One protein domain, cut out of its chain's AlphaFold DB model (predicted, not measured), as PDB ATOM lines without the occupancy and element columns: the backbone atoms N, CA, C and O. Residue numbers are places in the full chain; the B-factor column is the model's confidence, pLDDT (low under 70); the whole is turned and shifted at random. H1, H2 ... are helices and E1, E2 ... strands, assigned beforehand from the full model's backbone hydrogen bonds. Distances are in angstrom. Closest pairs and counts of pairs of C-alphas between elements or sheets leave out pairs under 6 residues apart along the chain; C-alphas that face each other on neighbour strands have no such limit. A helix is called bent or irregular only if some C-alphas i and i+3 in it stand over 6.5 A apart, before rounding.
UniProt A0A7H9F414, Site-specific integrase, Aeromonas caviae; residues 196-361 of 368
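AT A GLANCE: This is residues 196 to 361 of the 368 residues of the protein "Site-specific integrase" of Aeromonas caviae (UniProt A0A7H9F414). Helices H2 and H5 pack side by side, with H1 lying loosely beside H2 at one end of the model, and H5 crosses one face of a small sheet of three strands. H4 lies toward the opposite end and touches no other helix; short H3 lies near the middle, and long loops make up much of the rest. The printed part has 166 residues, with five named helices and three named strands that follow each other along the chain as H1 H2 H3 E1 E2 H4 E3 H5, and the sheet runs E1, E2, E3, all antiparallel. The class is mostly helix, though under half of the residues are in named elements. The whole is compact, with a radius of gyration of the C-alphas of 15.9 A, and spans 51 by 40 by 27 A.

HOW THE PARTS SIT: H1, residues 196 to 205, is close to but not clearly touching H2, residues 212 to 226: their closest C-alphas, of Phe 202 and Cys 219, are 7.2 A apart. They run opposite ways at a shallow tilt of 19 degrees. H2, with residues 221 to 225 alone, touches H3, residues 232 to 235; the closest C-alphas, of Leu 224 and Ala 235, are 6.1 A apart. E1, residues 243 to 245, and E2, residues 253 to 258, form an antiparallel hairpin, with N 244 and O 254 2.8 A apart, within hydrogen-bond range. H4, residues 278 to 286, is apart from H1, H2 and H3. E3, residues 313 to 316, is the antiparallel neighbour of E2, with N 257 and O 314 at 2.8 A. The pairing is staggered: E2 pairs with E1 over residues 253 to 255 and with E3 over 255 to 258. H5, residues 322 to 339, touches H2, its Phe 327 C-alpha 6.2 A from that of Leu 220, the closest pair; they run opposite ways at a tilt of 36 degrees, only just steep. H5 is on the sheet and runs across the strands, at 67 degrees to E1 on the local plane. In H2, H4 and H5 every O i to N i+4 pair is within hydrogen-bond range, in H1 5 of 6; H3 is too short for such a pair.

IN THESE COORDINATES: H1 begins at C-alpha 196, (183.880, 161.658, 184.652), and is only just irregular: C-alphas 196 and 199 are 7.0 A apart. H2 is 20.5 A long, E2 15.4 A. H5, 26.1 A, has a kink of 25 degrees near residue 333 and ends at C-alpha 339, (162.180, 160.107, 212.934).

THE WHOLE: The C-alphas farthest apart, of Thr 196 and Pro 272, are 52.8 A apart. The printed part has no cut. The links E2 to H4 and H4 to E3 are long, with 19 and 26 residues, and residues 340 to 361 hold no named element. Mean pLDDT of the printed part is 90.5; residues 207 to 208 and 304 to 309 are under 70.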
ATOM      1  N   THR A 196     183.614 160.210 184.678       91.25
ATOM      2  CA  THR A 196     183.880 161.658 184.652       91.25
ATOM      3  C   THR A 196     182.606 162.484 184.831       91.25
ATOM      4  O   THR A 196     182.634 163.586 185.383       91.25
ATOM      5  N   LEU A 197     181.461 161.932 184.424       91.94
ATOM      6  CA  LEU A 197     180.156 162.574 184.542       91.94
ATOM      7  C   LEU A 197     179.464 162.257 185.870       91.94
ATOM      8  O   LEU A 197     178.467 162.907 186.194       91.94
ATOM      9  N   PHE A 198     179.966 161.294 186.653       90.69
ATOM     10  CA  PHE A 198     179.268 160.813 187.846       90.69
ATOM     11  C   PHE A 198     179.105 161.914 188.891       90.69
ATOM     12  O   PHE A 198     178.010 162.113 189.412       90.69
ATOM     13  N   GLN A 199     180.156 162.700 189.144       88.50
ATOM     14  CA  GLN A 199     180.094 163.807 190.099       88.50
ATOM     15  C   GLN A 199     179.031 164.844 189.706       88.50
ATOM     16  O   GLN A 199     178.258 165.298 190.555       88.50
ATOM     17  N   LYS A 200     178.963 165.192 188.414       89.50
ATOM     18  CA  LYS A 200     177.972 166.132 187.876       89.50
ATOM     19  C   LYS A 200     176.561 165.556 187.978       89.50
ATOM     20  O   LYS A 200     175.654 166.236 188.445       89.50
ATOM     21  N   PHE A 201     176.383 164.289 187.607       89.50
ATOM     22  CA  PHE A 201     175.112 163.578 187.745       89.50
ATOM     23  C   PHE A 201     174.633 163.541 189.204       89.50
ATOM     24  O   PHE A 201     173.481 163.871 189.488       89.50
ATOM     25  N   PHE A 202     175.522 163.193 190.133       88.25
ATOM     26  CA  PHE A 202     175.195 163.063 191.545       88.25
ATOM     27  C   PHE A 202     174.802 164.407 192.170       88.25
ATOM     28  O   PHE A 202     173.796 164.488 192.873       88.25
ATOM     29  N   ARG A 203     175.559 165.474 191.894       84.56
ATOM     30  CA  ARG A 203     175.292 166.807 192.453       84.56
ATOM     31  C   ARG A 203     174.105 167.492 191.774       84.56
ATOM     32  O   ARG A 203     173.167 167.897 192.454       84.56
ATOM     33  N   ASP A 204     174.133 167.590 190.448       82.75
ATOM     34  CA  ASP A 204     173.234 168.466 189.686       82.75
ATOM     35  C   ASP A 204     171.973 167.719 189.208       82.75
ATOM     36  O   ASP A 204     170.905 168.315 189.064       82.75
ATOM     37  N   GLY A 205     172.074 166.403 188.992       78.31
ATOM     38  CA  GLY A 205     170.955 165.563 188.552       78.31
ATOM     39  C   GLY A 205     170.037 165.116 189.691       78.31
ATOM     40  O   GLY A 205     168.819 165.083 189.525       78.31
ATOM     41  N   MET A 206     170.600 164.797 190.859       75.25
ATOM     42  CA  MET A 206     169.830 164.286 192.003       75.25
ATOM     43  C   MET A 206     169.522 165.349 193.063       75.25
ATOM     44  O   MET A 206     168.472 165.277 193.704       75.25
ATOM     45  N   GLY A 207     170.400 166.347 193.229       61.34
ATOM     46  CA  GLY A 207     170.255 167.405 194.234       61.34
ATOM     47  C   GLY A 207     169.101 168.381 193.977       61.34
ATOM     48  O   GLY A 207     168.607 168.989 194.919       61.34
ATOM     49  N   ASN A 208     168.618 168.480 192.734       62.25
ATOM     50  CA  ASN A 208     167.608 169.461 192.313       62.25
ATOM     51  C   ASN A 208     166.148 168.986 192.454       62.25
ATOM     52  O   ASN A 208     165.244 169.548 191.837       62.25
ATOM     53  N   ARG A 209     165.870 167.935 193.238       74.69
ATOM     54  CA  ARG A 209     164.480 167.518 193.491       74.69
ATOM     55  C   ARG A 209     163.802 168.460 194.487       74.69
ATOM     56  O   ARG A 209     164.350 168.725 195.550       74.69
ATOM     57  N   ASN A 210     162.556 168.845 194.190       80.19
ATOM     58  CA  ASN A 210     161.737 169.709 195.055       80.19
ATOM     59  C   ASN A 210     161.582 169.172 196.489       80.19
ATOM     60  O   ASN A 210     161.496 169.950 197.433       80.19
ATOM     61  N   ASP A 211     161.533 167.846 196.661       88.06
ATOM     62  CA  ASP A 211     161.500 167.214 197.980       88.06
ATOM     63  C   ASP A 211     162.899 166.728 198.374       88.06
ATOM     64  O   ASP A 211     163.387 165.700 197.887       88.06
ATOM     65  N   THR A 212     163.526 167.448 199.305       89.44
ATOM     66  CA  THR A 212     164.855 167.128 199.839       89.44
ATOM     67  C   THR A 212     164.921 165.717 200.432       89.44
ATOM     68  O   THR A 212     165.945 165.046 200.314       89.44
ATOM     69  N   ARG A 213     163.825 165.205 201.010       91.50
ATOM     70  CA  ARG A 213     163.779 163.856 201.603       91.50
ATOM     71  C   ARG A 213     163.952 162.785 200.532       91.50
ATOM     72  O   ARG A 213     164.665 161.801 200.727       91.50
ATOM     73  N   VAL A 214     163.312 163.003 199.385       90.81
ATOM     74  CA  VAL A 214     163.408 162.138 198.207       90.81
ATOM     75  C   VAL A 214     164.803 162.234 197.589       90.81
ATOM     76  O   VAL A 214     165.378 161.197 197.267       90.81
ATOM     77  N   ALA A 215     165.363 163.444 197.476       90.94
ATOM     78  CA  ALA A 215     166.721 163.656 196.974       90.94
ATOM     79  C   ALA A 215     167.753 162.862 197.789       90.94
ATOM     80  O   ALA A 215     168.499 162.057 197.237       90.94
ATOM     81  N   ILE A 216     167.736 163.021 199.118       93.56
ATOM     82  CA  ILE A 216     168.675 162.343 200.022       93.56
ATOM     83  C   ILE A 216     168.517 160.821 199.928       93.56
ATOM     84  O   ILE A 216     169.514 160.110 199.805       93.56
ATOM     85  N   ARG A 217     167.277 160.310 199.958       94.44
ATOM     86  CA  ARG A 217     166.992 158.873 199.833       94.44
ATOM     87  C   ARG A 217     167.586 158.294 198.551       94.44
ATOM     88  O   ARG A 217     168.249 157.260 198.596       94.44
ATOM     89  N   ASP A 218     167.339 158.945 197.419       92.81
ATOM     90  CA  ASP A 218     167.782 158.438 196.124       92.81
ATOM     91  C   ASP A 218     169.314 158.546 195.984       92.81
ATOM     92  O   ASP A 218     169.942 157.610 195.489       92.81
ATOM     93  N   CYS A 219     169.937 159.607 196.517       94.06
ATOM     94  CA  CYS A 219     171.396 159.718 196.618       94.06
ATOM     95  C   CYS A 219     172.014 158.580 197.445       94.06
ATOM     96  O   CYS A 219     173.019 158.006 197.035       94.06
ATOM     97  N   LEU A 220     171.411 158.207 198.580       96.06
ATOM     98  CA  LEU A 220     171.880 157.080 199.398       96.06
ATOM     99  C   LEU A 220     171.820 155.750 198.633       96.06
ATOM    100  O   LEU A 220     172.763 154.963 198.698       96.06
ATOM    101  N   ILE A 221     170.740 155.506 197.883       95.38
ATOM    102  CA  ILE A 221     170.610 154.305 197.042       95.38
ATOM    103  C   ILE A 221     171.689 154.297 195.952       95.38
ATOM    104  O   ILE A 221     172.335 153.272 195.744       95.38
ATOM    105  N   ILE A 222     171.921 155.434 195.291       94.12
ATOM    106  CA  ILE A 222     172.959 155.566 194.262       94.12
ATOM    107  C   ILE A 222     174.347 155.323 194.850       94.12
ATOM    108  O   ILE A 222     175.137 154.625 194.228       94.12
ATOM    109  N   LEU A 223     174.643 155.821 196.054       95.44
ATOM    110  CA  LEU A 223     175.928 155.561 196.707       95.44
ATOM    111  C   LEU A 223     176.138 154.072 196.994       95.44
ATOM    112  O   LEU A 223     177.229 153.570 196.753       95.44
ATOM    113  N   LEU A 224     175.108 153.341 197.429       95.88
ATOM    114  CA  LEU A 224     175.202 151.881 197.594       95.88
ATOM    115  C   LEU A 224     175.486 151.169 196.264       95.88
ATOM    116  O   LEU A 224     176.219 150.182 196.231       95.88
ATOM    117  N   MET A 225     174.904 151.658 195.170       93.88
ATOM    118  CA  MET A 225     175.106 151.074 193.846       93.88
ATOM    119  C   MET A 225     176.487 151.389 193.276       93.88
ATOM    120  O   MET A 225     177.187 150.481 192.842       93.88
ATOM    121  N   HIS A 226     176.866 152.664 193.279       93.50
ATOM    122  CA  HIS A 226     178.100 153.157 192.676       93.50
ATOM    123  C   HIS A 226     179.311 152.886 193.561       93.50
ATOM    124  O   HIS A 226     180.268 152.252 193.136       93.50
ATOM    125  N   GLY A 227     179.236 153.313 194.819       93.00
ATOM    126  CA  GLY A 227     180.352 153.251 195.756       93.00
ATOM    127  C   GLY A 227     180.553 151.886 196.406       93.00
ATOM    128  O   GLY A 227     181.641 151.635 196.908       93.00
ATOM    129  N   ALA A 228     179.543 151.011 196.419       93.19
ATOM    130  CA  ALA A 228     179.652 149.666 196.997       93.19
ATOM    131  C   ALA A 228     179.272 148.527 196.031       93.19
ATOM    132  O   ALA A 228     179.259 147.360 196.425       93.19
ATOM    133  N   GLY A 229     178.957 148.836 194.767       90.88
ATOM    134  CA  GLY A 229     178.703 147.835 193.723       90.88
ATOM    135  C   GLY A 229     177.419 147.014 193.898       90.88
ATOM    136  O   GLY A 229     177.276 145.948 193.290       90.88
ATOM    137  N   VAL A 230     176.478 147.462 194.734       91.12
ATOM    138  CA  VAL A 230     175.265 146.697 195.060       91.12
ATOM    139  C   VAL A 230     174.192 146.883 193.989       91.12
ATOM    140  O   VAL A 230     173.990 147.973 193.461       91.12
ATOM    141  N   ARG A 231     173.421 145.839 193.665       90.88
ATOM    142  CA  ARG A 231     172.283 145.998 192.741       90.88
ATOM    143  C   ARG A 231     171.191 146.841 193.390       90.88
ATOM    144  O   ARG A 231     170.916 146.675 194.572       90.88
ATOM    145  N   ILE A 232     170.459 147.630 192.603       91.25
ATOM    146  CA  ILE A 232     169.343 148.449 193.114       91.25
ATOM    147  C   ILE A 232     168.356 147.649 193.982       91.25
ATOM    148  O   ILE A 232     167.951 148.101 195.050       91.25
ATOM    149  N   SER A 233     168.019 146.420 193.572       90.12
ATOM    150  CA  SER A 233     167.097 145.570 194.326       90.12
ATOM    151  C   SER A 233     167.677 145.085 195.653       90.12
ATOM    152  O   SER A 233     166.927 144.857 196.593       90.12
ATOM    153  N   GLU A 234     168.991 144.925 195.753       91.44
ATOM    154  CA  GLU A 234     169.686 144.533 196.981       91.44
ATOM    155  C   GLU A 234     169.852 145.752 197.899       91.44
ATOM    156  O   GLU A 234     169.493 145.677 199.070       91.44
ATOM    157  N   ALA A 235     170.249 146.906 197.352       93.56
ATOM    158  CA  ALA A 235     170.352 148.169 198.084       93.56
ATOM    159  C   ALA A 235     169.020 148.550 198.752       93.56
ATOM    160  O   ALA A 235     168.977 148.914 199.923       93.56
ATOM    161  N   MET A 236     167.900 148.382 198.046       93.00
ATOM    162  CA  MET A 236     166.572 148.676 198.589       93.00
ATOM    163  C   MET A 236     166.058 147.665 199.635       93.00
ATOM    164  O   MET A 236     165.018 147.904 200.251       93.00
ATOM    165  N   ASN A 237     166.747 146.537 199.840       93.25
ATOM    166  CA  ASN A 237     166.446 145.591 200.920       93.25
ATOM    167  C   ASN A 237     167.126 145.957 202.253       93.25
ATOM    168  O   ASN A 237     166.855 145.293 203.254       93.25
ATOM    169  N   LEU A 238     167.975 146.992 202.281       95.94
ATOM    170  CA  LEU A 238     168.683 147.450 203.478       95.94
ATOM    171  C   LEU A 238     167.710 147.768 204.627       95.94
ATOM    172  O   LEU A 238     166.686 148.427 204.416       95.94
ATOM    173  N   TRP A 239     168.015 147.313 205.844       96.81
ATOM    174  CA  TRP A 239     167.300 147.719 207.062       96.81
ATOM    175  C   TRP A 239     168.046 148.844 207.774       96.81
ATOM    176  O   TRP A 239     169.253 148.996 207.623       96.81
ATOM    177  N   LEU A 240     167.340 149.630 208.588       95.81
ATOM    178  CA  LEU A 240     167.975 150.708 209.365       95.81
ATOM    179  C   LEU A 240     169.092 150.193 210.280       95.81
ATOM    180  O   LEU A 240     170.094 150.868 210.478       95.81
ATOM    181  N   THR A 241     168.917 148.982 210.807       95.88
ATOM    182  CA  THR A 241     169.844 148.311 211.726       95.88
ATOM    183  C   THR A 241     171.083 147.728 211.048       95.88
ATOM    184  O   THR A 241     171.926 147.166 211.735       95.88
ATOM    185  N   ASP A 242     171.184 147.826 209.722       96.50
ATOM    186  CA  ASP A 242     172.274 147.234 208.932       96.50
ATOM    187  C   ASP A 242     173.453 148.190 208.745       96.50
ATOM    188  O   ASP A 242     174.503 147.794 208.235       96.50
ATOM    189  N   VAL A 243     173.257 149.456 209.117       97.00
ATOM    190  CA  VAL A 243     174.239 150.530 208.997       97.00
ATOM    191  C   VAL A 243     174.867 150.761 210.365       97.00
ATOM    192  O   VAL A 243     174.208 151.217 211.297       97.00
ATOM    193  N   TYR A 244     176.155 150.456 210.465       95.50
ATOM    194  CA  TYR A 244     176.960 150.595 211.671       95.50
ATOM    195  C   TYR A 244     177.970 151.727 211.491       95.50
ATOM    196  O   TYR A 244     178.368 152.048 210.370       95.50
ATOM    197  N   GLN A 245     178.425 152.313 212.594       95.12
ATOM    198  CA  GLN A 245     179.636 153.128 212.564       95.12
ATOM    199  C   GLN A 245     180.824 152.230 212.207       95.12
ATOM    200  O   GLN A 245     180.924 151.108 212.712       95.12
ATOM    201  N   ASP A 246     181.686 152.693 211.304       94.00
ATOM    202  CA  ASP A 246     182.878 151.933 210.940       94.00
ATOM    203  C   ASP A 246     183.880 151.963 212.113       94.00
ATOM    204  O   ASP A 246     184.241 153.048 212.576       94.00
ATOM    205  N   PRO A 247     184.325 150.800 212.630       93.31
ATOM    206  CA  PRO A 247     185.288 150.750 213.730       93.31
ATOM    207  C   PRO A 247     186.683 151.258 213.345       93.31
ATOM    208  O   PRO A 247     187.485 151.532 214.231       93.31
ATOM    209  N   LYS A 248     187.004 151.334 212.047       92.50
ATOM    210  CA  LYS A 248     188.314 151.793 211.557       92.50
ATOM    211  C   LYS A 248     188.329 153.271 211.184       92.50
ATOM    212  O   LYS A 248     189.399 153.864 211.115       92.50
ATOM    213  N   ASP A 249     187.162 153.842 210.914       93.19
ATOM    214  CA  ASP A 249     187.018 155.218 210.462       93.19
ATOM    215  C   ASP A 249     185.725 155.805 211.010       93.19
ATOM    216  O   ASP A 249     184.630 155.569 210.497       93.19
ATOM    217  N   GLU A 250     185.853 156.627 212.045       92.38
ATOM    218  CA  GLU A 250     184.698 157.226 212.693       92.38
ATOM    219  C   GLU A 250     183.858 158.073 211.744       92.38
ATOM    220  O   GLU A 250     182.669 158.229 211.997       92.38
ATOM    221  N   ASN A 251     184.403 158.598 210.645       93.31
ATOM    222  CA  ASN A 251     183.648 159.397 209.683       93.31
ATOM    223  C   ASN A 251     182.918 158.554 208.635       93.31
ATOM    224  O   ASN A 251     182.121 159.102 207.870       93.31
ATOM    225  N   SER A 252     183.134 157.241 208.616       96.06
ATOM    226  CA  SER A 252     182.536 156.303 207.671       96.06
ATOM    227  C   SER A 252     181.455 155.430 208.322       96.06
ATOM    228  O   SER A 252     181.178 155.500 209.524       96.06
ATOM    229  N   VAL A 253     180.798 154.614 207.498       96.81
ATOM    230  CA  VAL A 253     179.858 153.582 207.942       96.81
ATOM    231  C   VAL A 253     180.261 152.215 207.416       96.81
ATOM    232  O   VAL A 253     180.657 152.062 206.260       96.81
ATOM    233  N   LEU A 254     180.065 151.204 208.252       96.00
ATOM    234  CA  LEU A 254     180.139 149.803 207.877       96.00
ATOM    235  C   LEU A 254     178.721 149.299 207.604       96.00
ATOM    236  O   LEU A 254     177.867 149.349 208.488       96.00
ATOM    237  N   ILE A 255     178.465 148.781 206.404       96.06
ATOM    238  CA  ILE A 255     177.145 148.246 206.055       96.06
ATOM    239  C   ILE A 255     177.206 146.728 205.932       96.06
ATOM    240  O   ILE A 255     177.991 146.180 205.155       96.06
ATOM    241  N   LYS A 256     176.334 146.050 206.680       94.44
ATOM    242  CA  LYS A 256     176.128 144.600 206.598       94.44
ATOM    243  C   LYS A 256     174.779 144.331 205.953       94.44
ATOM    244  O   LYS A 256     173.745 144.403 206.606       94.44
ATOM    245  N   LEU A 257     174.773 144.022 204.662       93.62
ATOM    246  CA  LEU A 257     173.546 143.766 203.923       93.62
ATOM    247  C   LEU A 257     173.110 142.306 204.104       93.62
ATOM    248  O   LEU A 257     173.599 141.394 203.438       93.62
ATOM    249  N   TYR A 258     172.183 142.088 205.029       93.94
ATOM    250  CA  TYR A 258     171.634 140.771 205.354       93.94
ATOM    251  C   TYR A 258     170.657 140.251 204.293       93.94
ATOM    252  O   TYR A 258     169.845 140.998 203.740       93.94
ATOM    253  N   HIS A 259     170.662 138.934 204.086       92.75
ATOM    254  CA  HIS A 259     169.701 138.244 203.235       92.75
ATOM    255  C   HIS A 259     168.259 138.508 203.729       92.75
ATOM    256  O   HIS A 259     167.982 138.284 204.907       92.75
ATOM    257  N   PRO A 260     167.294 138.907 202.872       92.62
ATOM    258  CA  PRO A 260     165.957 139.346 203.299       92.62
ATOM    259  C   PRO A 260     165.156 138.314 204.108       92.62
ATOM    260  O   PRO A 260     164.343 138.684 204.948       92.62
ATOM    261  N   GLU A 261     165.374 137.026 203.833       91.62
ATOM    262  CA  GLU A 261     164.705 135.888 204.486       91.62
ATOM    263  C   GLU A 261     165.564 135.243 205.595       91.62
ATOM    264  O   GLU A 261     165.161 135.223 206.758       91.62
ATOM    265  N   LEU A 262     166.754 134.752 205.222       91.62
ATOM    266  CA  LEU A 262     167.669 133.974 206.066       91.62
ATOM    267  C   LEU A 262     168.639 134.809 206.916       91.62
ATOM    268  O   LEU A 262     169.309 134.257 207.785       91.62
ATOM    269  N   GLY A 263     168.748 136.116 206.657       93.31
ATOM    270  CA  GLY A 263     169.592 137.032 207.425       93.31
ATOM    271  C   GLY A 263     169.239 137.002 208.906       93.31
ATOM    272  O   GLY A 263     168.070 136.825 209.244       93.31
ATOM    273  N   ARG A 264     170.211 137.205 209.795       94.56
ATOM    274  CA  ARG A 264     169.926 137.370 211.224       94.56
ATOM    275  C   ARG A 264     169.066 138.622 211.478       94.56
ATOM    276  O   ARG A 264     169.241 139.671 210.851       94.56
ATOM    277  N   ALA A 265     168.099 138.491 212.378       95.19
ATOM    278  CA  ALA A 265     167.234 139.561 212.854       95.19
ATOM    279  C   ALA A 265     168.002 140.515 213.795       95.19
ATOM    280  O   ALA A 265     168.965 140.106 214.447       95.19
ATOM    281  N   PRO A 266     167.607 141.795 213.874       94.38
ATOM    282  CA  PRO A 266     168.340 142.801 214.631       94.38
ATOM    283  C   PRO A 266     168.263 142.582 216.142       94.38
ATOM    284  O   PRO A 266     167.364 141.913 216.648       94.38
ATOM    285  N   ASN A 267     169.188 143.226 216.861       91.44
ATOM    286  CA  ASN A 267     169.180 143.367 218.322       91.44
ATOM    287  C   ASN A 267     169.076 142.037 219.088       91.44
ATOM    288  O   ASN A 267     168.460 141.974 220.146       91.44
ATOM    289  N   GLY A 268     169.641 140.959 218.533       91.56
ATOM    290  CA  GLY A 268     169.609 139.636 219.158       91.56
ATOM    291  C   GLY A 268     168.210 139.023 219.261       91.56
ATOM    292  O   GLY A 268     168.008 138.135 220.087       91.56
ATOM    293  N   TRP A 269     167.249 139.488 218.450       95.44
ATOM    294  CA  TRP A 269     165.876 138.993 218.483       95.44
ATOM    295  C   TRP A 269     165.808 137.479 218.253       95.44
ATOM    296  O   TRP A 269     166.477 136.932 217.370       95.44
ATOM    297  N   LYS A 270     164.945 136.824 219.032       95.44
ATOM    298  CA  LYS A 270     164.598 135.412 218.894       95.44
ATOM    299  C   LYS A 270     163.081 135.260 218.910       95.44
ATOM    300  O   LYS A 270     162.404 135.933 219.688       95.44
ATOM    301  N   SER A 271     162.558 134.388 218.057       92.94
ATOM    302  CA  SER A 271     161.156 133.987 218.080       92.94
ATOM    303  C   SER A 271     160.869 133.113 219.311       92.94
ATOM    304  O   SER A 271     161.809 132.573 219.904       92.94
ATOM    305  N   PRO A 272     159.590 132.903 219.675       92.75
ATOM    306  CA  PRO A 272     159.215 131.931 220.707       92.75
ATOM    307  C   PRO A 272     159.755 130.515 220.450       92.75
ATOM    308  O   PRO A 272     160.035 129.784 221.392       92.75
ATOM    309  N   ASN A 273     159.967 130.157 219.180       91.19
ATOM    310  CA  ASN A 273     160.481 128.850 218.765       91.19
ATOM    311  C   ASN A 273     162.018 128.827 218.640       91.19
ATOM    312  O   ASN A 273     162.589 127.830 218.211       91.19
ATOM    313  N   GLY A 274     162.702 129.922 218.994       92.69
ATOM    314  CA  GLY A 274     164.162 130.042 218.945       92.69
ATOM    315  C   GLY A 274     164.734 130.541 217.614       92.69
ATOM    316  O   GLY A 274     165.941 130.782 217.536       92.69
ATOM    317  N   ASP A 275     163.905 130.762 216.590       92.94
ATOM    318  CA  ASP A 275     164.354 131.278 215.294       92.94
ATOM    319  C   ASP A 275     164.897 132.697 215.409       92.94
ATOM    320  O   ASP A 275     164.330 133.559 216.077       92.94
ATOM    321  N   THR A 276     165.980 132.971 214.689       94.62
ATOM    322  CA  THR A 276     166.662 134.276 214.740       94.62
ATOM    323  C   THR A 276     166.727 134.968 213.388       94.62
ATOM    324  O   THR A 276     167.417 135.972 213.244       94.62
ATOM    325  N   HIS A 277     166.034 134.443 212.375       94.12
ATOM    326  CA  HIS A 277     166.126 134.946 211.008       94.12
ATOM    327  C   HIS A 277     165.061 136.010 210.690       94.12
ATOM    328  O   HIS A 277     164.002 136.105 211.318       94.12
ATOM    329  N   ARG A 278     165.336 136.823 209.667       95.31
ATOM    330  CA  ARG A 278     164.516 137.970 209.261       95.31
ATOM    331  C   ARG A 278     163.097 137.603 208.871       95.31
ATOM    332  O   ARG A 278     162.192 138.369 209.182       95.31
ATOM    333  N   ALA A 279     162.886 136.465 208.209       94.69
ATOM    334  CA  ALA A 279     161.536 136.046 207.831       94.69
ATOM    335  C   ALA A 279     160.630 135.841 209.057       94.69
ATOM    336  O   ALA A 279     159.508 136.343 209.065       94.69
ATOM    337  N   ALA A 280     161.143 135.202 210.115       95.50
ATOM    338  CA  ALA A 280     160.418 135.041 211.370       95.50
ATOM    339  C   ALA A 280     160.179 136.400 212.049       95.50
ATOM    340  O   ALA A 280     159.061 136.683 212.472       95.50
ATOM    341  N   TYR A 281     161.186 137.281 212.076       96.69
ATOM    342  CA  TYR A 281     161.053 138.621 212.663       96.69
ATOM    343  C   TYR A 281     160.008 139.484 211.949       96.69
ATOM    344  O   TYR A 281     159.174 140.114 212.597       96.69
ATOM    345  N   LEU A 282     160.033 139.505 210.612       96.38
ATOM    346  CA  LEU A 282     159.066 140.241 209.799       96.38
ATOM    347  C   LEU A 282     157.646 139.731 210.028       96.38
ATOM    348  O   LEU A 282     156.736 140.541 210.209       96.38
ATOM    349  N   LYS A 283     157.465 138.408 210.062       94.38
ATOM    350  CA  LYS A 283     156.158 137.796 210.294       94.38
ATOM    351  C   LYS A 283     155.647 138.082 211.705       94.38
ATOM    352  O   LYS A 283     154.504 138.492 211.850       94.38
ATOM    353  N   TYR A 284     156.492 137.923 212.721       94.69
ATOM    354  CA  TYR A 284     156.106 138.089 214.122       94.69
ATOM    355  C   TYR A 284     155.832 139.549 214.495       94.69
ATOM    356  O   TYR A 284     154.806 139.853 215.092       94.69
ATOM    357  N   LYS A 285     156.744 140.468 214.149       94.94
ATOM    358  CA  LYS A 285     156.669 141.863 214.612       94.94
ATOM    359  C   LYS A 285     155.818 142.760 213.718       94.94
ATOM    360  O   LYS A 285     155.223 143.709 214.213       94.94
ATOM    361  N   TYR A 286     155.788 142.483 212.416       94.38
ATOM    362  CA  TYR A 286     155.160 143.366 211.429       94.38
ATOM    363  C   TYR A 286     154.074 142.674 210.594       94.38
ATOM    364  O   TYR A 286     153.427 143.334 209.788       94.38
ATOM    365  N   ASN A 287     153.877 141.357 210.744       92.44
ATOM    366  CA  ASN A 287     153.046 140.538 209.854       92.44
ATOM    367  C   ASN A 287     153.394 140.719 208.360       92.44
ATOM    368  O   ASN A 287     152.526 140.697 207.489       92.44
ATOM    369  N   LEU A 288     154.684 140.900 208.056       92.94
ATOM    370  CA  LEU A 288     155.178 141.129 206.699       92.94
ATOM    371  C   LEU A 288     155.849 139.887 206.116       92.94
ATOM    372  O   LEU A 288     156.589 139.168 206.788       92.94
ATOM    373  N   THR A 289     155.664 139.691 204.815       91.19
ATOM    374  CA  THR A 289     156.440 138.734 204.021       91.19
ATOM    375  C   THR A 289     157.742 139.392 203.538       91.19
ATOM    376  O   THR A 289     157.695 140.543 203.093       91.19
ATOM    377  N   PRO A 290     158.894 138.693 203.545       92.12
ATOM    378  CA  PRO A 290     160.137 139.193 202.952       92.12
ATOM    379  C   PRO A 290     159.967 139.691 201.506       92.12
ATOM    380  O   PRO A 290     159.291 139.059 200.692       92.12
ATOM    381  N   ARG A 291     160.616 140.805 201.140       90.56
ATOM    382  CA  ARG A 291     160.431 141.457 199.823       90.56
ATOM    383  C   ARG A 291     160.835 140.603 198.626       90.56
ATOM    384  O   ARG A 291     160.271 140.763 197.548       90.56
ATOM    385  N   ASN A 292     161.756 139.660 198.806       87.69
ATOM    386  CA  ASN A 292     162.125 138.665 197.791       87.69
ATOM    387  C   ASN A 292     161.022 137.635 197.510       87.69
ATOM    388  O   ASN A 292     161.160 136.836 196.583       87.69
ATOM    389  N   ARG A 293     159.934 137.652 198.285       84.75
ATOM    390  CA  ARG A 293     158.755 136.791 198.132       84.75
ATOM    391  C   ARG A 293     157.458 137.577 197.885       84.75
ATOM    392  O   ARG A 293     156.440 136.962 197.590       84.75
ATOM    393  N   GLN A 294     157.490 138.908 197.968       85.31
ATOM    394  CA  GLN A 294     156.331 139.780 197.729       85.31
ATOM    395  C   GLN A 294     155.921 139.858 196.243       85.31
ATOM    396  O   GLN A 294     156.589 139.326 195.353       85.31
ATOM    397  N   TYR A 295     154.813 140.555 195.970       76.31
ATOM    398  CA  TYR A 295     154.230 140.729 194.636       76.31
ATOM    399  C   TYR A 295     154.210 142.189 194.181       76.31
ATOM    400  O   TYR A 295     154.369 143.118 194.968       76.31
ATOM    401  N   GLY A 296     153.997 142.381 192.876       78.25
ATOM    402  CA  GLY A 296     153.847 143.709 192.283       78.25
ATOM    403  C   GLY A 296     155.106 144.563 192.429       78.25
ATOM    404  O   GLY A 296     156.222 144.059 192.300       78.25
ATOM    405  N   SER A 297     154.909 145.852 192.692       80.75
ATOM    406  CA  SER A 297     155.970 146.849 192.875       80.75
ATOM    407  C   SER A 297     156.773 146.662 194.171       80.75
ATOM    408  O   SER A 297     157.883 147.181 194.296       80.75
ATOM    409  N   ALA A 298     156.248 145.896 195.133       85.12
ATOM    410  CA  ALA A 298     156.903 145.650 196.414       85.12
ATOM    411  C   ALA A 298     158.028 144.598 196.319       85.12
ATOM    412  O   ALA A 298     158.990 144.645 197.093       85.12
ATOM    413  N   PHE A 299     157.961 143.706 195.321       86.88
ATOM    414  CA  PHE A 299     158.954 142.656 195.090       86.88
ATOM    415  C   PHE A 299     160.360 143.214 194.829       86.88
ATOM    416  O   PHE A 299     160.557 144.016 193.916       86.88
ATOM    417  N   LEU A 300     161.358 142.691 195.546       88.44
ATOM    418  CA  LEU A 300     162.774 142.927 195.254       88.44
ATOM    419  C   LEU A 300     163.552 141.629 195.164       88.44
ATOM    420  O   LEU A 300     163.640 140.871 196.126       88.44
ATOM    421  N   GLY A 301     164.185 141.410 194.016       84.94
ATOM    422  CA  GLY A 301     165.052 140.259 193.819       84.94
ATOM    423  C   GLY A 301     166.305 140.316 194.694       84.94
ATOM    424  O   GLY A 301     166.905 141.374 194.875       84.94
ATOM    425  N   TRP A 302     166.727 139.142 195.152       85.69
ATOM    426  CA  TRP A 302     168.026 138.913 195.769       85.69
ATOM    427  C   TRP A 302     168.827 137.975 194.866       85.69
ATOM    428  O   TRP A 302     168.347 136.887 194.536       85.69
ATOM    429  N   LYS A 303     169.999 138.415 194.401       75.31
ATOM    430  CA  LYS A 303     170.905 137.605 193.570       75.31
ATOM    431  C   LYS A 303     172.248 137.345 194.246       75.31
ATOM    432  O   LYS A 303     173.066 136.660 193.638       75.31
ATOM    433  N   GLY A 304     172.471 137.880 195.449       61.44
ATOM    434  CA  GLY A 304     173.680 137.662 196.236       61.44
ATOM    435  C   GLY A 304     174.024 136.176 196.298       61.44
ATOM    436  O   GLY A 304     173.239 135.374 196.807       61.44
ATOM    437  N   VAL A 305     175.165 135.828 195.701       53.19
ATOM    438  CA  VAL A 305     175.713 134.473 195.673       53.19
ATOM    439  C   VAL A 305     176.535 134.314 196.936       53.19
ATOM    440  O   VAL A 305     177.492 135.051 197.116       53.19
ATOM    441  N   THR A 306     176.135 133.341 197.753       52.69
ATOM    442  CA  THR A 306     176.841 132.871 198.947       52.69
ATOM    443  C   THR A 306     176.956 133.927 200.031       52.69
ATOM    444  O   THR A 306     177.675 134.913 199.910       52.69
ATOM    445  N   VAL A 307     176.253 133.703 201.137       55.84
ATOM    446  CA  VAL A 307     176.555 134.504 202.302       55.84
ATOM    447  C   VAL A 307     177.871 134.024 202.903       55.84
ATOM    448  O   VAL A 307     177.982 132.876 203.314       55.84
ATOM    449  N   GLU A 308     178.855 134.914 202.949       56.00
ATOM    450  CA  GLU A 308     180.183 134.656 203.508       56.00
ATOM    451  C   GLU A 308     180.154 134.385 205.024       56.00
ATOM    452  O   GLU A 308     181.085 133.799 205.569       56.00
ATOM    453  N   ASN A 309     179.086 134.795 205.721       67.69
ATOM    454  CA  ASN A 309     179.011 134.792 207.180       67.69
ATOM    455  C   ASN A 309     177.889 133.887 207.724       67.69
ATOM    456  O   ASN A 309     176.810 133.807 207.138       67.69
ATOM    457  N   LYS A 310     178.111 133.291 208.908       78.94
ATOM    458  CA  LYS A 310     177.121 132.512 209.682       78.94
ATOM    459  C   LYS A 310     175.788 133.249 209.866       78.94
ATOM    460  O   LYS A 310     174.740 132.616 209.917       78.94
ATOM    461  N   ASP A 311     175.833 134.577 209.925       85.44
ATOM    462  CA  ASP A 311     174.658 135.424 210.142       85.44
ATOM    463  C   ASP A 311     173.924 135.833 208.853       85.44
ATOM    464  O   ASP A 311     172.997 136.649 208.893       85.44
ATOM    465  N   ASN A 312     174.298 135.269 207.703       89.25
ATOM    466  CA  ASN A 312     173.613 135.486 206.435       89.25
ATOM    467  C   ASN A 312     173.623 136.962 205.943       89.25
ATOM    468  O   ASN A 312     172.636 137.415 205.363       89.25
ATOM    469  N   TYR A 313     174.734 137.709 206.113       91.25
ATOM    470  CA  TYR A 313     174.982 139.014 205.461       91.25
ATOM    471  C   TYR A 313     176.195 139.098 204.519       91.25
ATOM    472  O   TYR A 313     177.182 138.390 204.687       91.25
ATOM    473  N   ILE A 314     176.135 140.045 203.580       90.38
ATOM    474  CA  ILE A 314     177.261 140.495 202.751       90.38
ATOM    475  C   ILE A 314     177.789 141.807 203.336       90.38
ATOM    476  O   ILE A 314     177.008 142.727 203.590       90.38
ATOM    477  N   GLN A 315     179.095 141.902 203.575       92.62
ATOM    478  CA  GLN A 315     179.706 143.163 203.984       92.62
ATOM    479  C   GLN A 315     179.945 144.040 202.758       92.62
ATOM    480  O   GLN A 315     180.550 143.605 201.782       92.62
ATOM    481  N   LEU A 316     179.461 145.278 202.802       92.81
ATOM    482  CA  LEU A 316     179.686 146.235 201.729       92.81
ATOM    483  C   LEU A 316     180.983 146.999 201.973       92.81
ATOM    484  O   LEU A 316     181.253 147.441 203.089       92.81
ATOM    485  N   HIS A 317     181.758 147.169 200.908       93.44
ATOM    486  CA  HIS A 317     183.023 147.891 200.930       93.44
ATOM    487  C   HIS A 317     182.918 149.127 200.045       93.44
ATOM    488  O   HIS A 317     182.514 149.026 198.890       93.44
ATOM    489  N   TRP A 318     183.283 150.284 200.595       95.50
ATOM    490  CA  TRP A 318     183.285 151.543 199.861       95.50
ATOM    491  C   TRP A 318     184.519 151.658 198.973       95.50
ATOM    492  O   TRP A 318     185.647 151.513 199.450       95.50
ATOM    493  N   HIS A 319     184.307 151.978 197.702       92.31
ATOM    494  CA  HIS A 319     185.369 152.322 196.777       92.31
ATOM    495  C   HIS A 319     184.953 153.467 195.837       92.31
ATOM    496  O   HIS A 319     184.015 153.302 195.058       92.31
ATOM    497  N   PRO A 320     185.665 154.608 195.863       93.25
ATOM    498  CA  PRO A 320     186.683 154.987 196.847       93.25
ATOM    499  C   PRO A 320     186.102 155.217 198.259       93.25
ATOM    500  O   PRO A 320     184.893 155.367 198.439       93.25
ATOM    501  N   SER A 321     186.963 155.257 199.283       93.12
ATOM    502  CA  SER A 321     186.549 155.310 200.700       93.12
ATOM    503  C   SER A 321     185.709 156.540 201.069       93.12
ATOM    504  O   SER A 321     184.829 156.439 201.923       93.12
ATOM    505  N   PHE A 322     185.905 157.680 200.393       94.06
ATOM    506  CA  PHE A 322     185.150 158.912 200.665       94.06
ATOM    507  C   PHE A 322     183.631 158.748 200.461       94.06
ATOM    508  O   PHE A 322     182.849 159.498 201.051       94.06
ATOM    509  N   TYR A 323     183.184 157.765 199.664       96.00
ATOM    510  CA  TYR A 323     181.756 157.469 199.534       96.00
ATOM    511  C   TYR A 323     181.135 157.030 200.861       96.00
ATOM    512  O   TYR A 323     179.986 157.381 201.122       96.00
ATOM    513  N   GLY A 324     181.895 156.363 201.735       96.62
ATOM    514  CA  GLY A 324     181.456 156.033 203.089       96.62
ATOM    515  C   GLY A 324     181.211 157.279 203.944       96.62
ATOM    516  O   GLY A 324     180.191 157.368 204.630       96.62
ATOM    517  N   HIS A 325     182.076 158.294 203.829       97.00
ATOM    518  CA  HIS A 325     181.892 159.585 204.511       97.00
ATOM    519  C   HIS A 325     180.659 160.327 204.014       97.00
ATOM    520  O   HIS A 325     179.866 160.847 204.805       97.00
ATOM    521  N   LEU A 326     180.483 160.376 202.692       95.62
ATOM    522  CA  LEU A 326     179.334 161.037 202.085       95.62
ATOM    523  C   LEU A 326     178.033 160.324 202.454       95.62
ATOM    524  O   LEU A 326     177.059 160.979 202.833       95.62
ATOM    525  N   PHE A 327     178.040 158.987 202.422       97.56
ATOM    526  CA  PHE A 327     176.914 158.181 202.865       97.56
ATOM    527  C   PHE A 327     176.588 158.475 204.326       97.56
ATOM    528  O   PHE A 327     175.432 158.753 204.618       97.56
ATOM    529  N   LYS A 328     177.575 158.504 205.236       97.44
ATOM    530  CA  LYS A 328     177.342 158.819 206.656       97.44
ATOM    531  C   LYS A 328     176.630 160.162 206.835       97.44
ATOM    532  O   LYS A 328     175.634 160.239 207.555       97.44
ATOM    533  N   LYS A 329     177.111 161.217 206.167       96.56
ATOM    534  CA  LYS A 329     176.518 162.565 206.251       96.56
ATOM    535  C   LYS A 329     175.060 162.568 205.785       96.56
ATOM    536  O   LYS A 329     174.180 163.016 206.522       96.56
ATOM    537  N   LEU A 330     174.798 162.018 204.600       96.06
ATOM    538  CA  LEU A 330     173.447 161.934 204.040       96.06
ATOM    539  C   LEU A 330     172.538 161.017 204.867       96.06
ATOM    540  O   LEU A 330     171.363 161.321 205.053       96.06
ATOM    541  N   TRP A 331     173.081 159.933 205.417       97.62
ATOM    542  CA  TRP A 331     172.362 158.981 206.256       97.62
ATOM    543  C   TRP A 331     171.858 159.648 207.530       97.62
ATOM    544  O   TRP A 331     170.684 159.520 207.862       97.62
ATOM    545  N   MET A 332     172.690 160.452 208.197       96.94
ATOM    546  CA  MET A 332     172.272 161.211 209.380       96.94
ATOM    547  C   MET A 332     171.159 162.219 209.064       96.94
ATOM    548  O   MET A 332     170.215 162.357 209.844       96.94
ATOM    549  N   MET A 333     171.227 162.905 207.918       95.81
ATOM    550  CA  MET A 333     170.153 163.803 207.472       95.81
ATOM    551  C   MET A 333     168.864 163.029 207.171       95.81
ATOM    552  O   MET A 333     167.780 163.421 207.599       95.81
ATOM    553  N   TYR A 334     168.986 161.888 206.496       96.75
ATOM    554  CA  TYR A 334     167.870 161.006 206.182       96.75
ATOM    555  C   TYR A 334     167.187 160.463 207.443       96.75
ATOM    556  O   TYR A 334     165.961 160.503 207.543       96.75
ATOM    557  N   LEU A 335     167.964 160.031 208.443       96.38
ATOM    558  CA  LEU A 335     167.443 159.559 209.726       96.38
ATOM    559  C   LEU A 335     166.599 160.628 210.437       96.38
ATOM    560  O   LEU A 335     165.558 160.290 210.995       96.38
ATOM    561  N   LYS A 336     166.969 161.915 210.357       95.62
ATOM    562  CA  LYS A 336     166.154 163.012 210.920       95.62
ATOM    563  C   LYS A 336     164.771 163.097 210.272       95.62
ATOM    564  O   LYS A 336     163.776 163.234 210.977       95.62
ATOM    565  N   HIS A 337     164.685 162.961 208.950       93.88
ATOM    566  CA  HIS A 337     163.395 162.925 208.247       93.88
ATOM    567  C   HIS A 337     162.578 161.678 208.590       93.88
ATOM    568  O   HIS A 337     161.352 161.719 208.687       93.88
ATOM    569  N   LEU A 338     163.265 160.562 208.795       94.25
ATOM    570  CA  LEU A 338     162.655 159.304 209.171       94.25
ATOM    571  C   LEU A 338     162.071 159.307 210.592       94.25
ATOM    572  O   LEU A 338     161.057 158.650 210.810       94.25
ATOM    573  N   LEU A 339     162.668 160.033 211.546       92.88
ATOM    574  CA  LEU A 339     162.180 160.107 212.934       92.88
ATOM    575  C   LEU A 339     160.738 160.620 213.033       92.88
ATOM    576  O   LEU A 339     159.966 160.110 213.834       92.88
ATOM    577  N   ILE A 340     160.370 161.583 212.188       91.56
ATOM    578  CA  ILE A 340     159.021 162.171 212.150       91.56
ATOM    579  C   ILE A 340     158.062 161.438 211.200       91.56
ATOM    580  O   ILE A 340     156.901 161.818 211.082       91.56
ATOM    581  N   THR A 341     158.538 160.412 210.486       92.81
ATOM    582  CA  THR A 341     157.730 159.664 209.517       92.81
ATOM    583  C   THR A 341     157.231 158.362 210.158       92.81
ATOM    584  O   THR A 341     158.066 157.514 210.508       92.81
ATOM    585  N   PRO A 342     155.905 158.162 210.297       92.06
ATOM    586  CA  PRO A 342     155.348 156.943 210.876       92.06
ATOM    587  C   PRO A 342     155.643 155.750 209.969       92.06
ATOM    588  O   PRO A 342     155.485 155.832 208.753       92.06
ATOM    589  N   ARG A 343     156.123 154.650 210.555       94.00
ATOM    590  CA  ARG A 343     156.572 153.456 209.825       94.00
ATOM    591  C   ARG A 343     156.307 152.206 210.647       94.00
ATOM    592  O   ARG A 343     156.595 152.192 211.841       94.00
ATOM    593  N   ASN A 344     155.846 151.144 209.992       94.31
ATOM    594  CA  ASN A 344     155.621 149.840 210.618       94.31
ATOM    595  C   ASN A 344     156.397 148.720 209.906       94.31
ATOM    596  O   ASN A 344     155.841 147.704 209.499       94.31
ATOM    597  N   HIS A 345     157.695 148.939 209.687       95.50
ATOM    598  CA  HIS A 345     158.592 147.975 209.053       95.50
ATOM    599  C   HIS A 345     160.068 148.330 209.322       95.50
ATOM    600  O   HIS A 345     160.376 149.476 209.653       95.50
ATOM    601  N   PRO A 346     161.023 147.406 209.107       95.88
ATOM    602  CA  PRO A 346     162.443 147.665 209.372       95.88
ATOM    603  C   PRO A 346     163.230 148.258 208.186       95.88
ATOM    604  O   PRO A 346     164.382 148.659 208.361       95.88
ATOM    605  N   TYR A 347     162.649 148.300 206.979       96.62
ATOM    606  CA  TYR A 347     163.339 148.775 205.771       96.62
ATOM    607  C   TYR A 347     163.812 150.231 205.890       96.62
ATOM    608  O   TYR A 347     163.085 151.096 206.378       96.62
ATOM    609  N   ALA A 348     165.025 150.493 205.402       96.31
ATOM    610  CA  ALA A 348     165.667 151.798 205.452       96.31
ATOM    611  C   ALA A 348     164.963 152.833 204.567       96.31
ATOM    612  O   ALA A 348     164.691 153.953 204.999       96.31
ATOM    613  N   PHE A 349     164.673 152.464 203.321       96.25
ATOM    614  CA  PHE A 349     164.167 153.390 202.314       96.25
ATOM    615  C   PHE A 349     162.640 153.377 202.252       96.25
ATOM    616  O   PHE A 349     162.045 152.319 202.037       96.25
ATOM    617  N   VAL A 350     162.021 154.553 202.399       95.06
ATOM    618  CA  VAL A 350     160.556 154.729 202.400       95.06
ATOM    619  C   VAL A 350     160.071 155.658 201.295       95.06
ATOM    620  O   VAL A 350     160.841 156.409 200.683       95.06
ATOM    621  N   SER A 351     158.774 155.601 201.015       93.81
ATOM    622  CA  SER A 351     158.101 156.594 200.189       93.81
ATOM    623  C   SER A 351     157.767 157.850 201.002       93.81
ATOM    624  O   SER A 351     157.388 157.782 202.169       93.81
ATOM    625  N   PHE A 352     157.913 159.011 200.359       91.62
ATOM    626  CA  PHE A 352     157.496 160.318 200.885       91.62
ATOM    627  C   PHE A 352     156.330 160.919 200.090       91.62
ATOM    628  O   PHE A 352     155.979 162.083 200.287       91.62
ATOM    629  N   SER A 353     155.731 160.148 199.177       88.62
ATOM    630  CA  SER A 353     154.521 160.579 198.479       88.62
ATOM    631  C   SER A 353     153.350 160.663 199.456       88.62
ATOM    632  O   SER A 353     153.288 159.931 200.440       88.62
ATOM    633  N   LYS A 354     152.375 161.530 199.160       85.69
ATOM    634  CA  LYS A 354     151.187 161.701 200.009       85.69
ATOM    635  C   LYS A 354     150.386 160.403 200.185       85.69
ATOM    636  O   LYS A 354     149.833 160.179 201.249       85.69
ATOM    637  N   SER A 355     150.332 159.558 199.154       88.69
ATOM    638  CA  SER A 355     149.530 158.329 199.142       88.69
ATOM    639  C   SER A 355     150.189 157.125 199.817       88.69
ATOM    640  O   SER A 355     149.502 156.147 200.087       88.69
ATOM    641  N   SER A 356     151.503 157.153 200.052       91.12
ATOM    642  CA  SER A 356     152.238 156.024 200.639       91.12
ATOM    643  C   SER A 356     153.342 156.476 201.593       91.12
ATOM    644  O   SER A 356     154.391 155.844 201.689       91.12
ATOM    645  N   LEU A 357     153.131 157.599 202.282       93.69
ATOM    646  CA  LEU A 357     154.099 158.160 203.219       93.69
ATOM    647  C   LEU A 357     154.489 157.119 204.274       93.69
ATOM    648  O   LEU A 357     153.633 156.595 204.976       93.69
ATOM    649  N   GLY A 358     155.789 156.851 204.395       93.19
ATOM    650  CA  GLY A 358     156.320 155.905 205.373       93.19
ATOM    651  C   GLY A 358     156.253 154.438 204.952       93.19
ATOM    652  O   GLY A 358     156.858 153.612 205.623       93.19
ATOM    653  N   GLU A 359     155.618 154.100 203.830       94.56
ATOM    654  CA  GLU A 359     155.627 152.732 203.305       94.56
ATOM    655  C   GLU A 359     156.990 152.365 202.692       94.56
ATOM    656  O   GLU A 359     157.716 153.254 202.217       94.56
ATOM    657  N   PRO A 360     157.349 151.065 202.624       94.56
ATOM    658  CA  PRO A 360     158.607 150.631 202.032       94.56
ATOM    659  C   PRO A 360     158.742 151.135 200.595       94.56
ATOM    660  O   PRO A 360     157.834 150.980 199.775       94.56
ATOM    661  N   TYR A 361     159.902 151.690 200.248       92.69
ATOM    662  CA  TYR A 361     160.107 152.223 198.908       92.69
ATOM    663  C   TYR A 361     160.045 151.109 197.853       92.69
ATOM    664  O   TYR A 361     160.742 150.086 197.928       92.69
TER     665      TYR A 361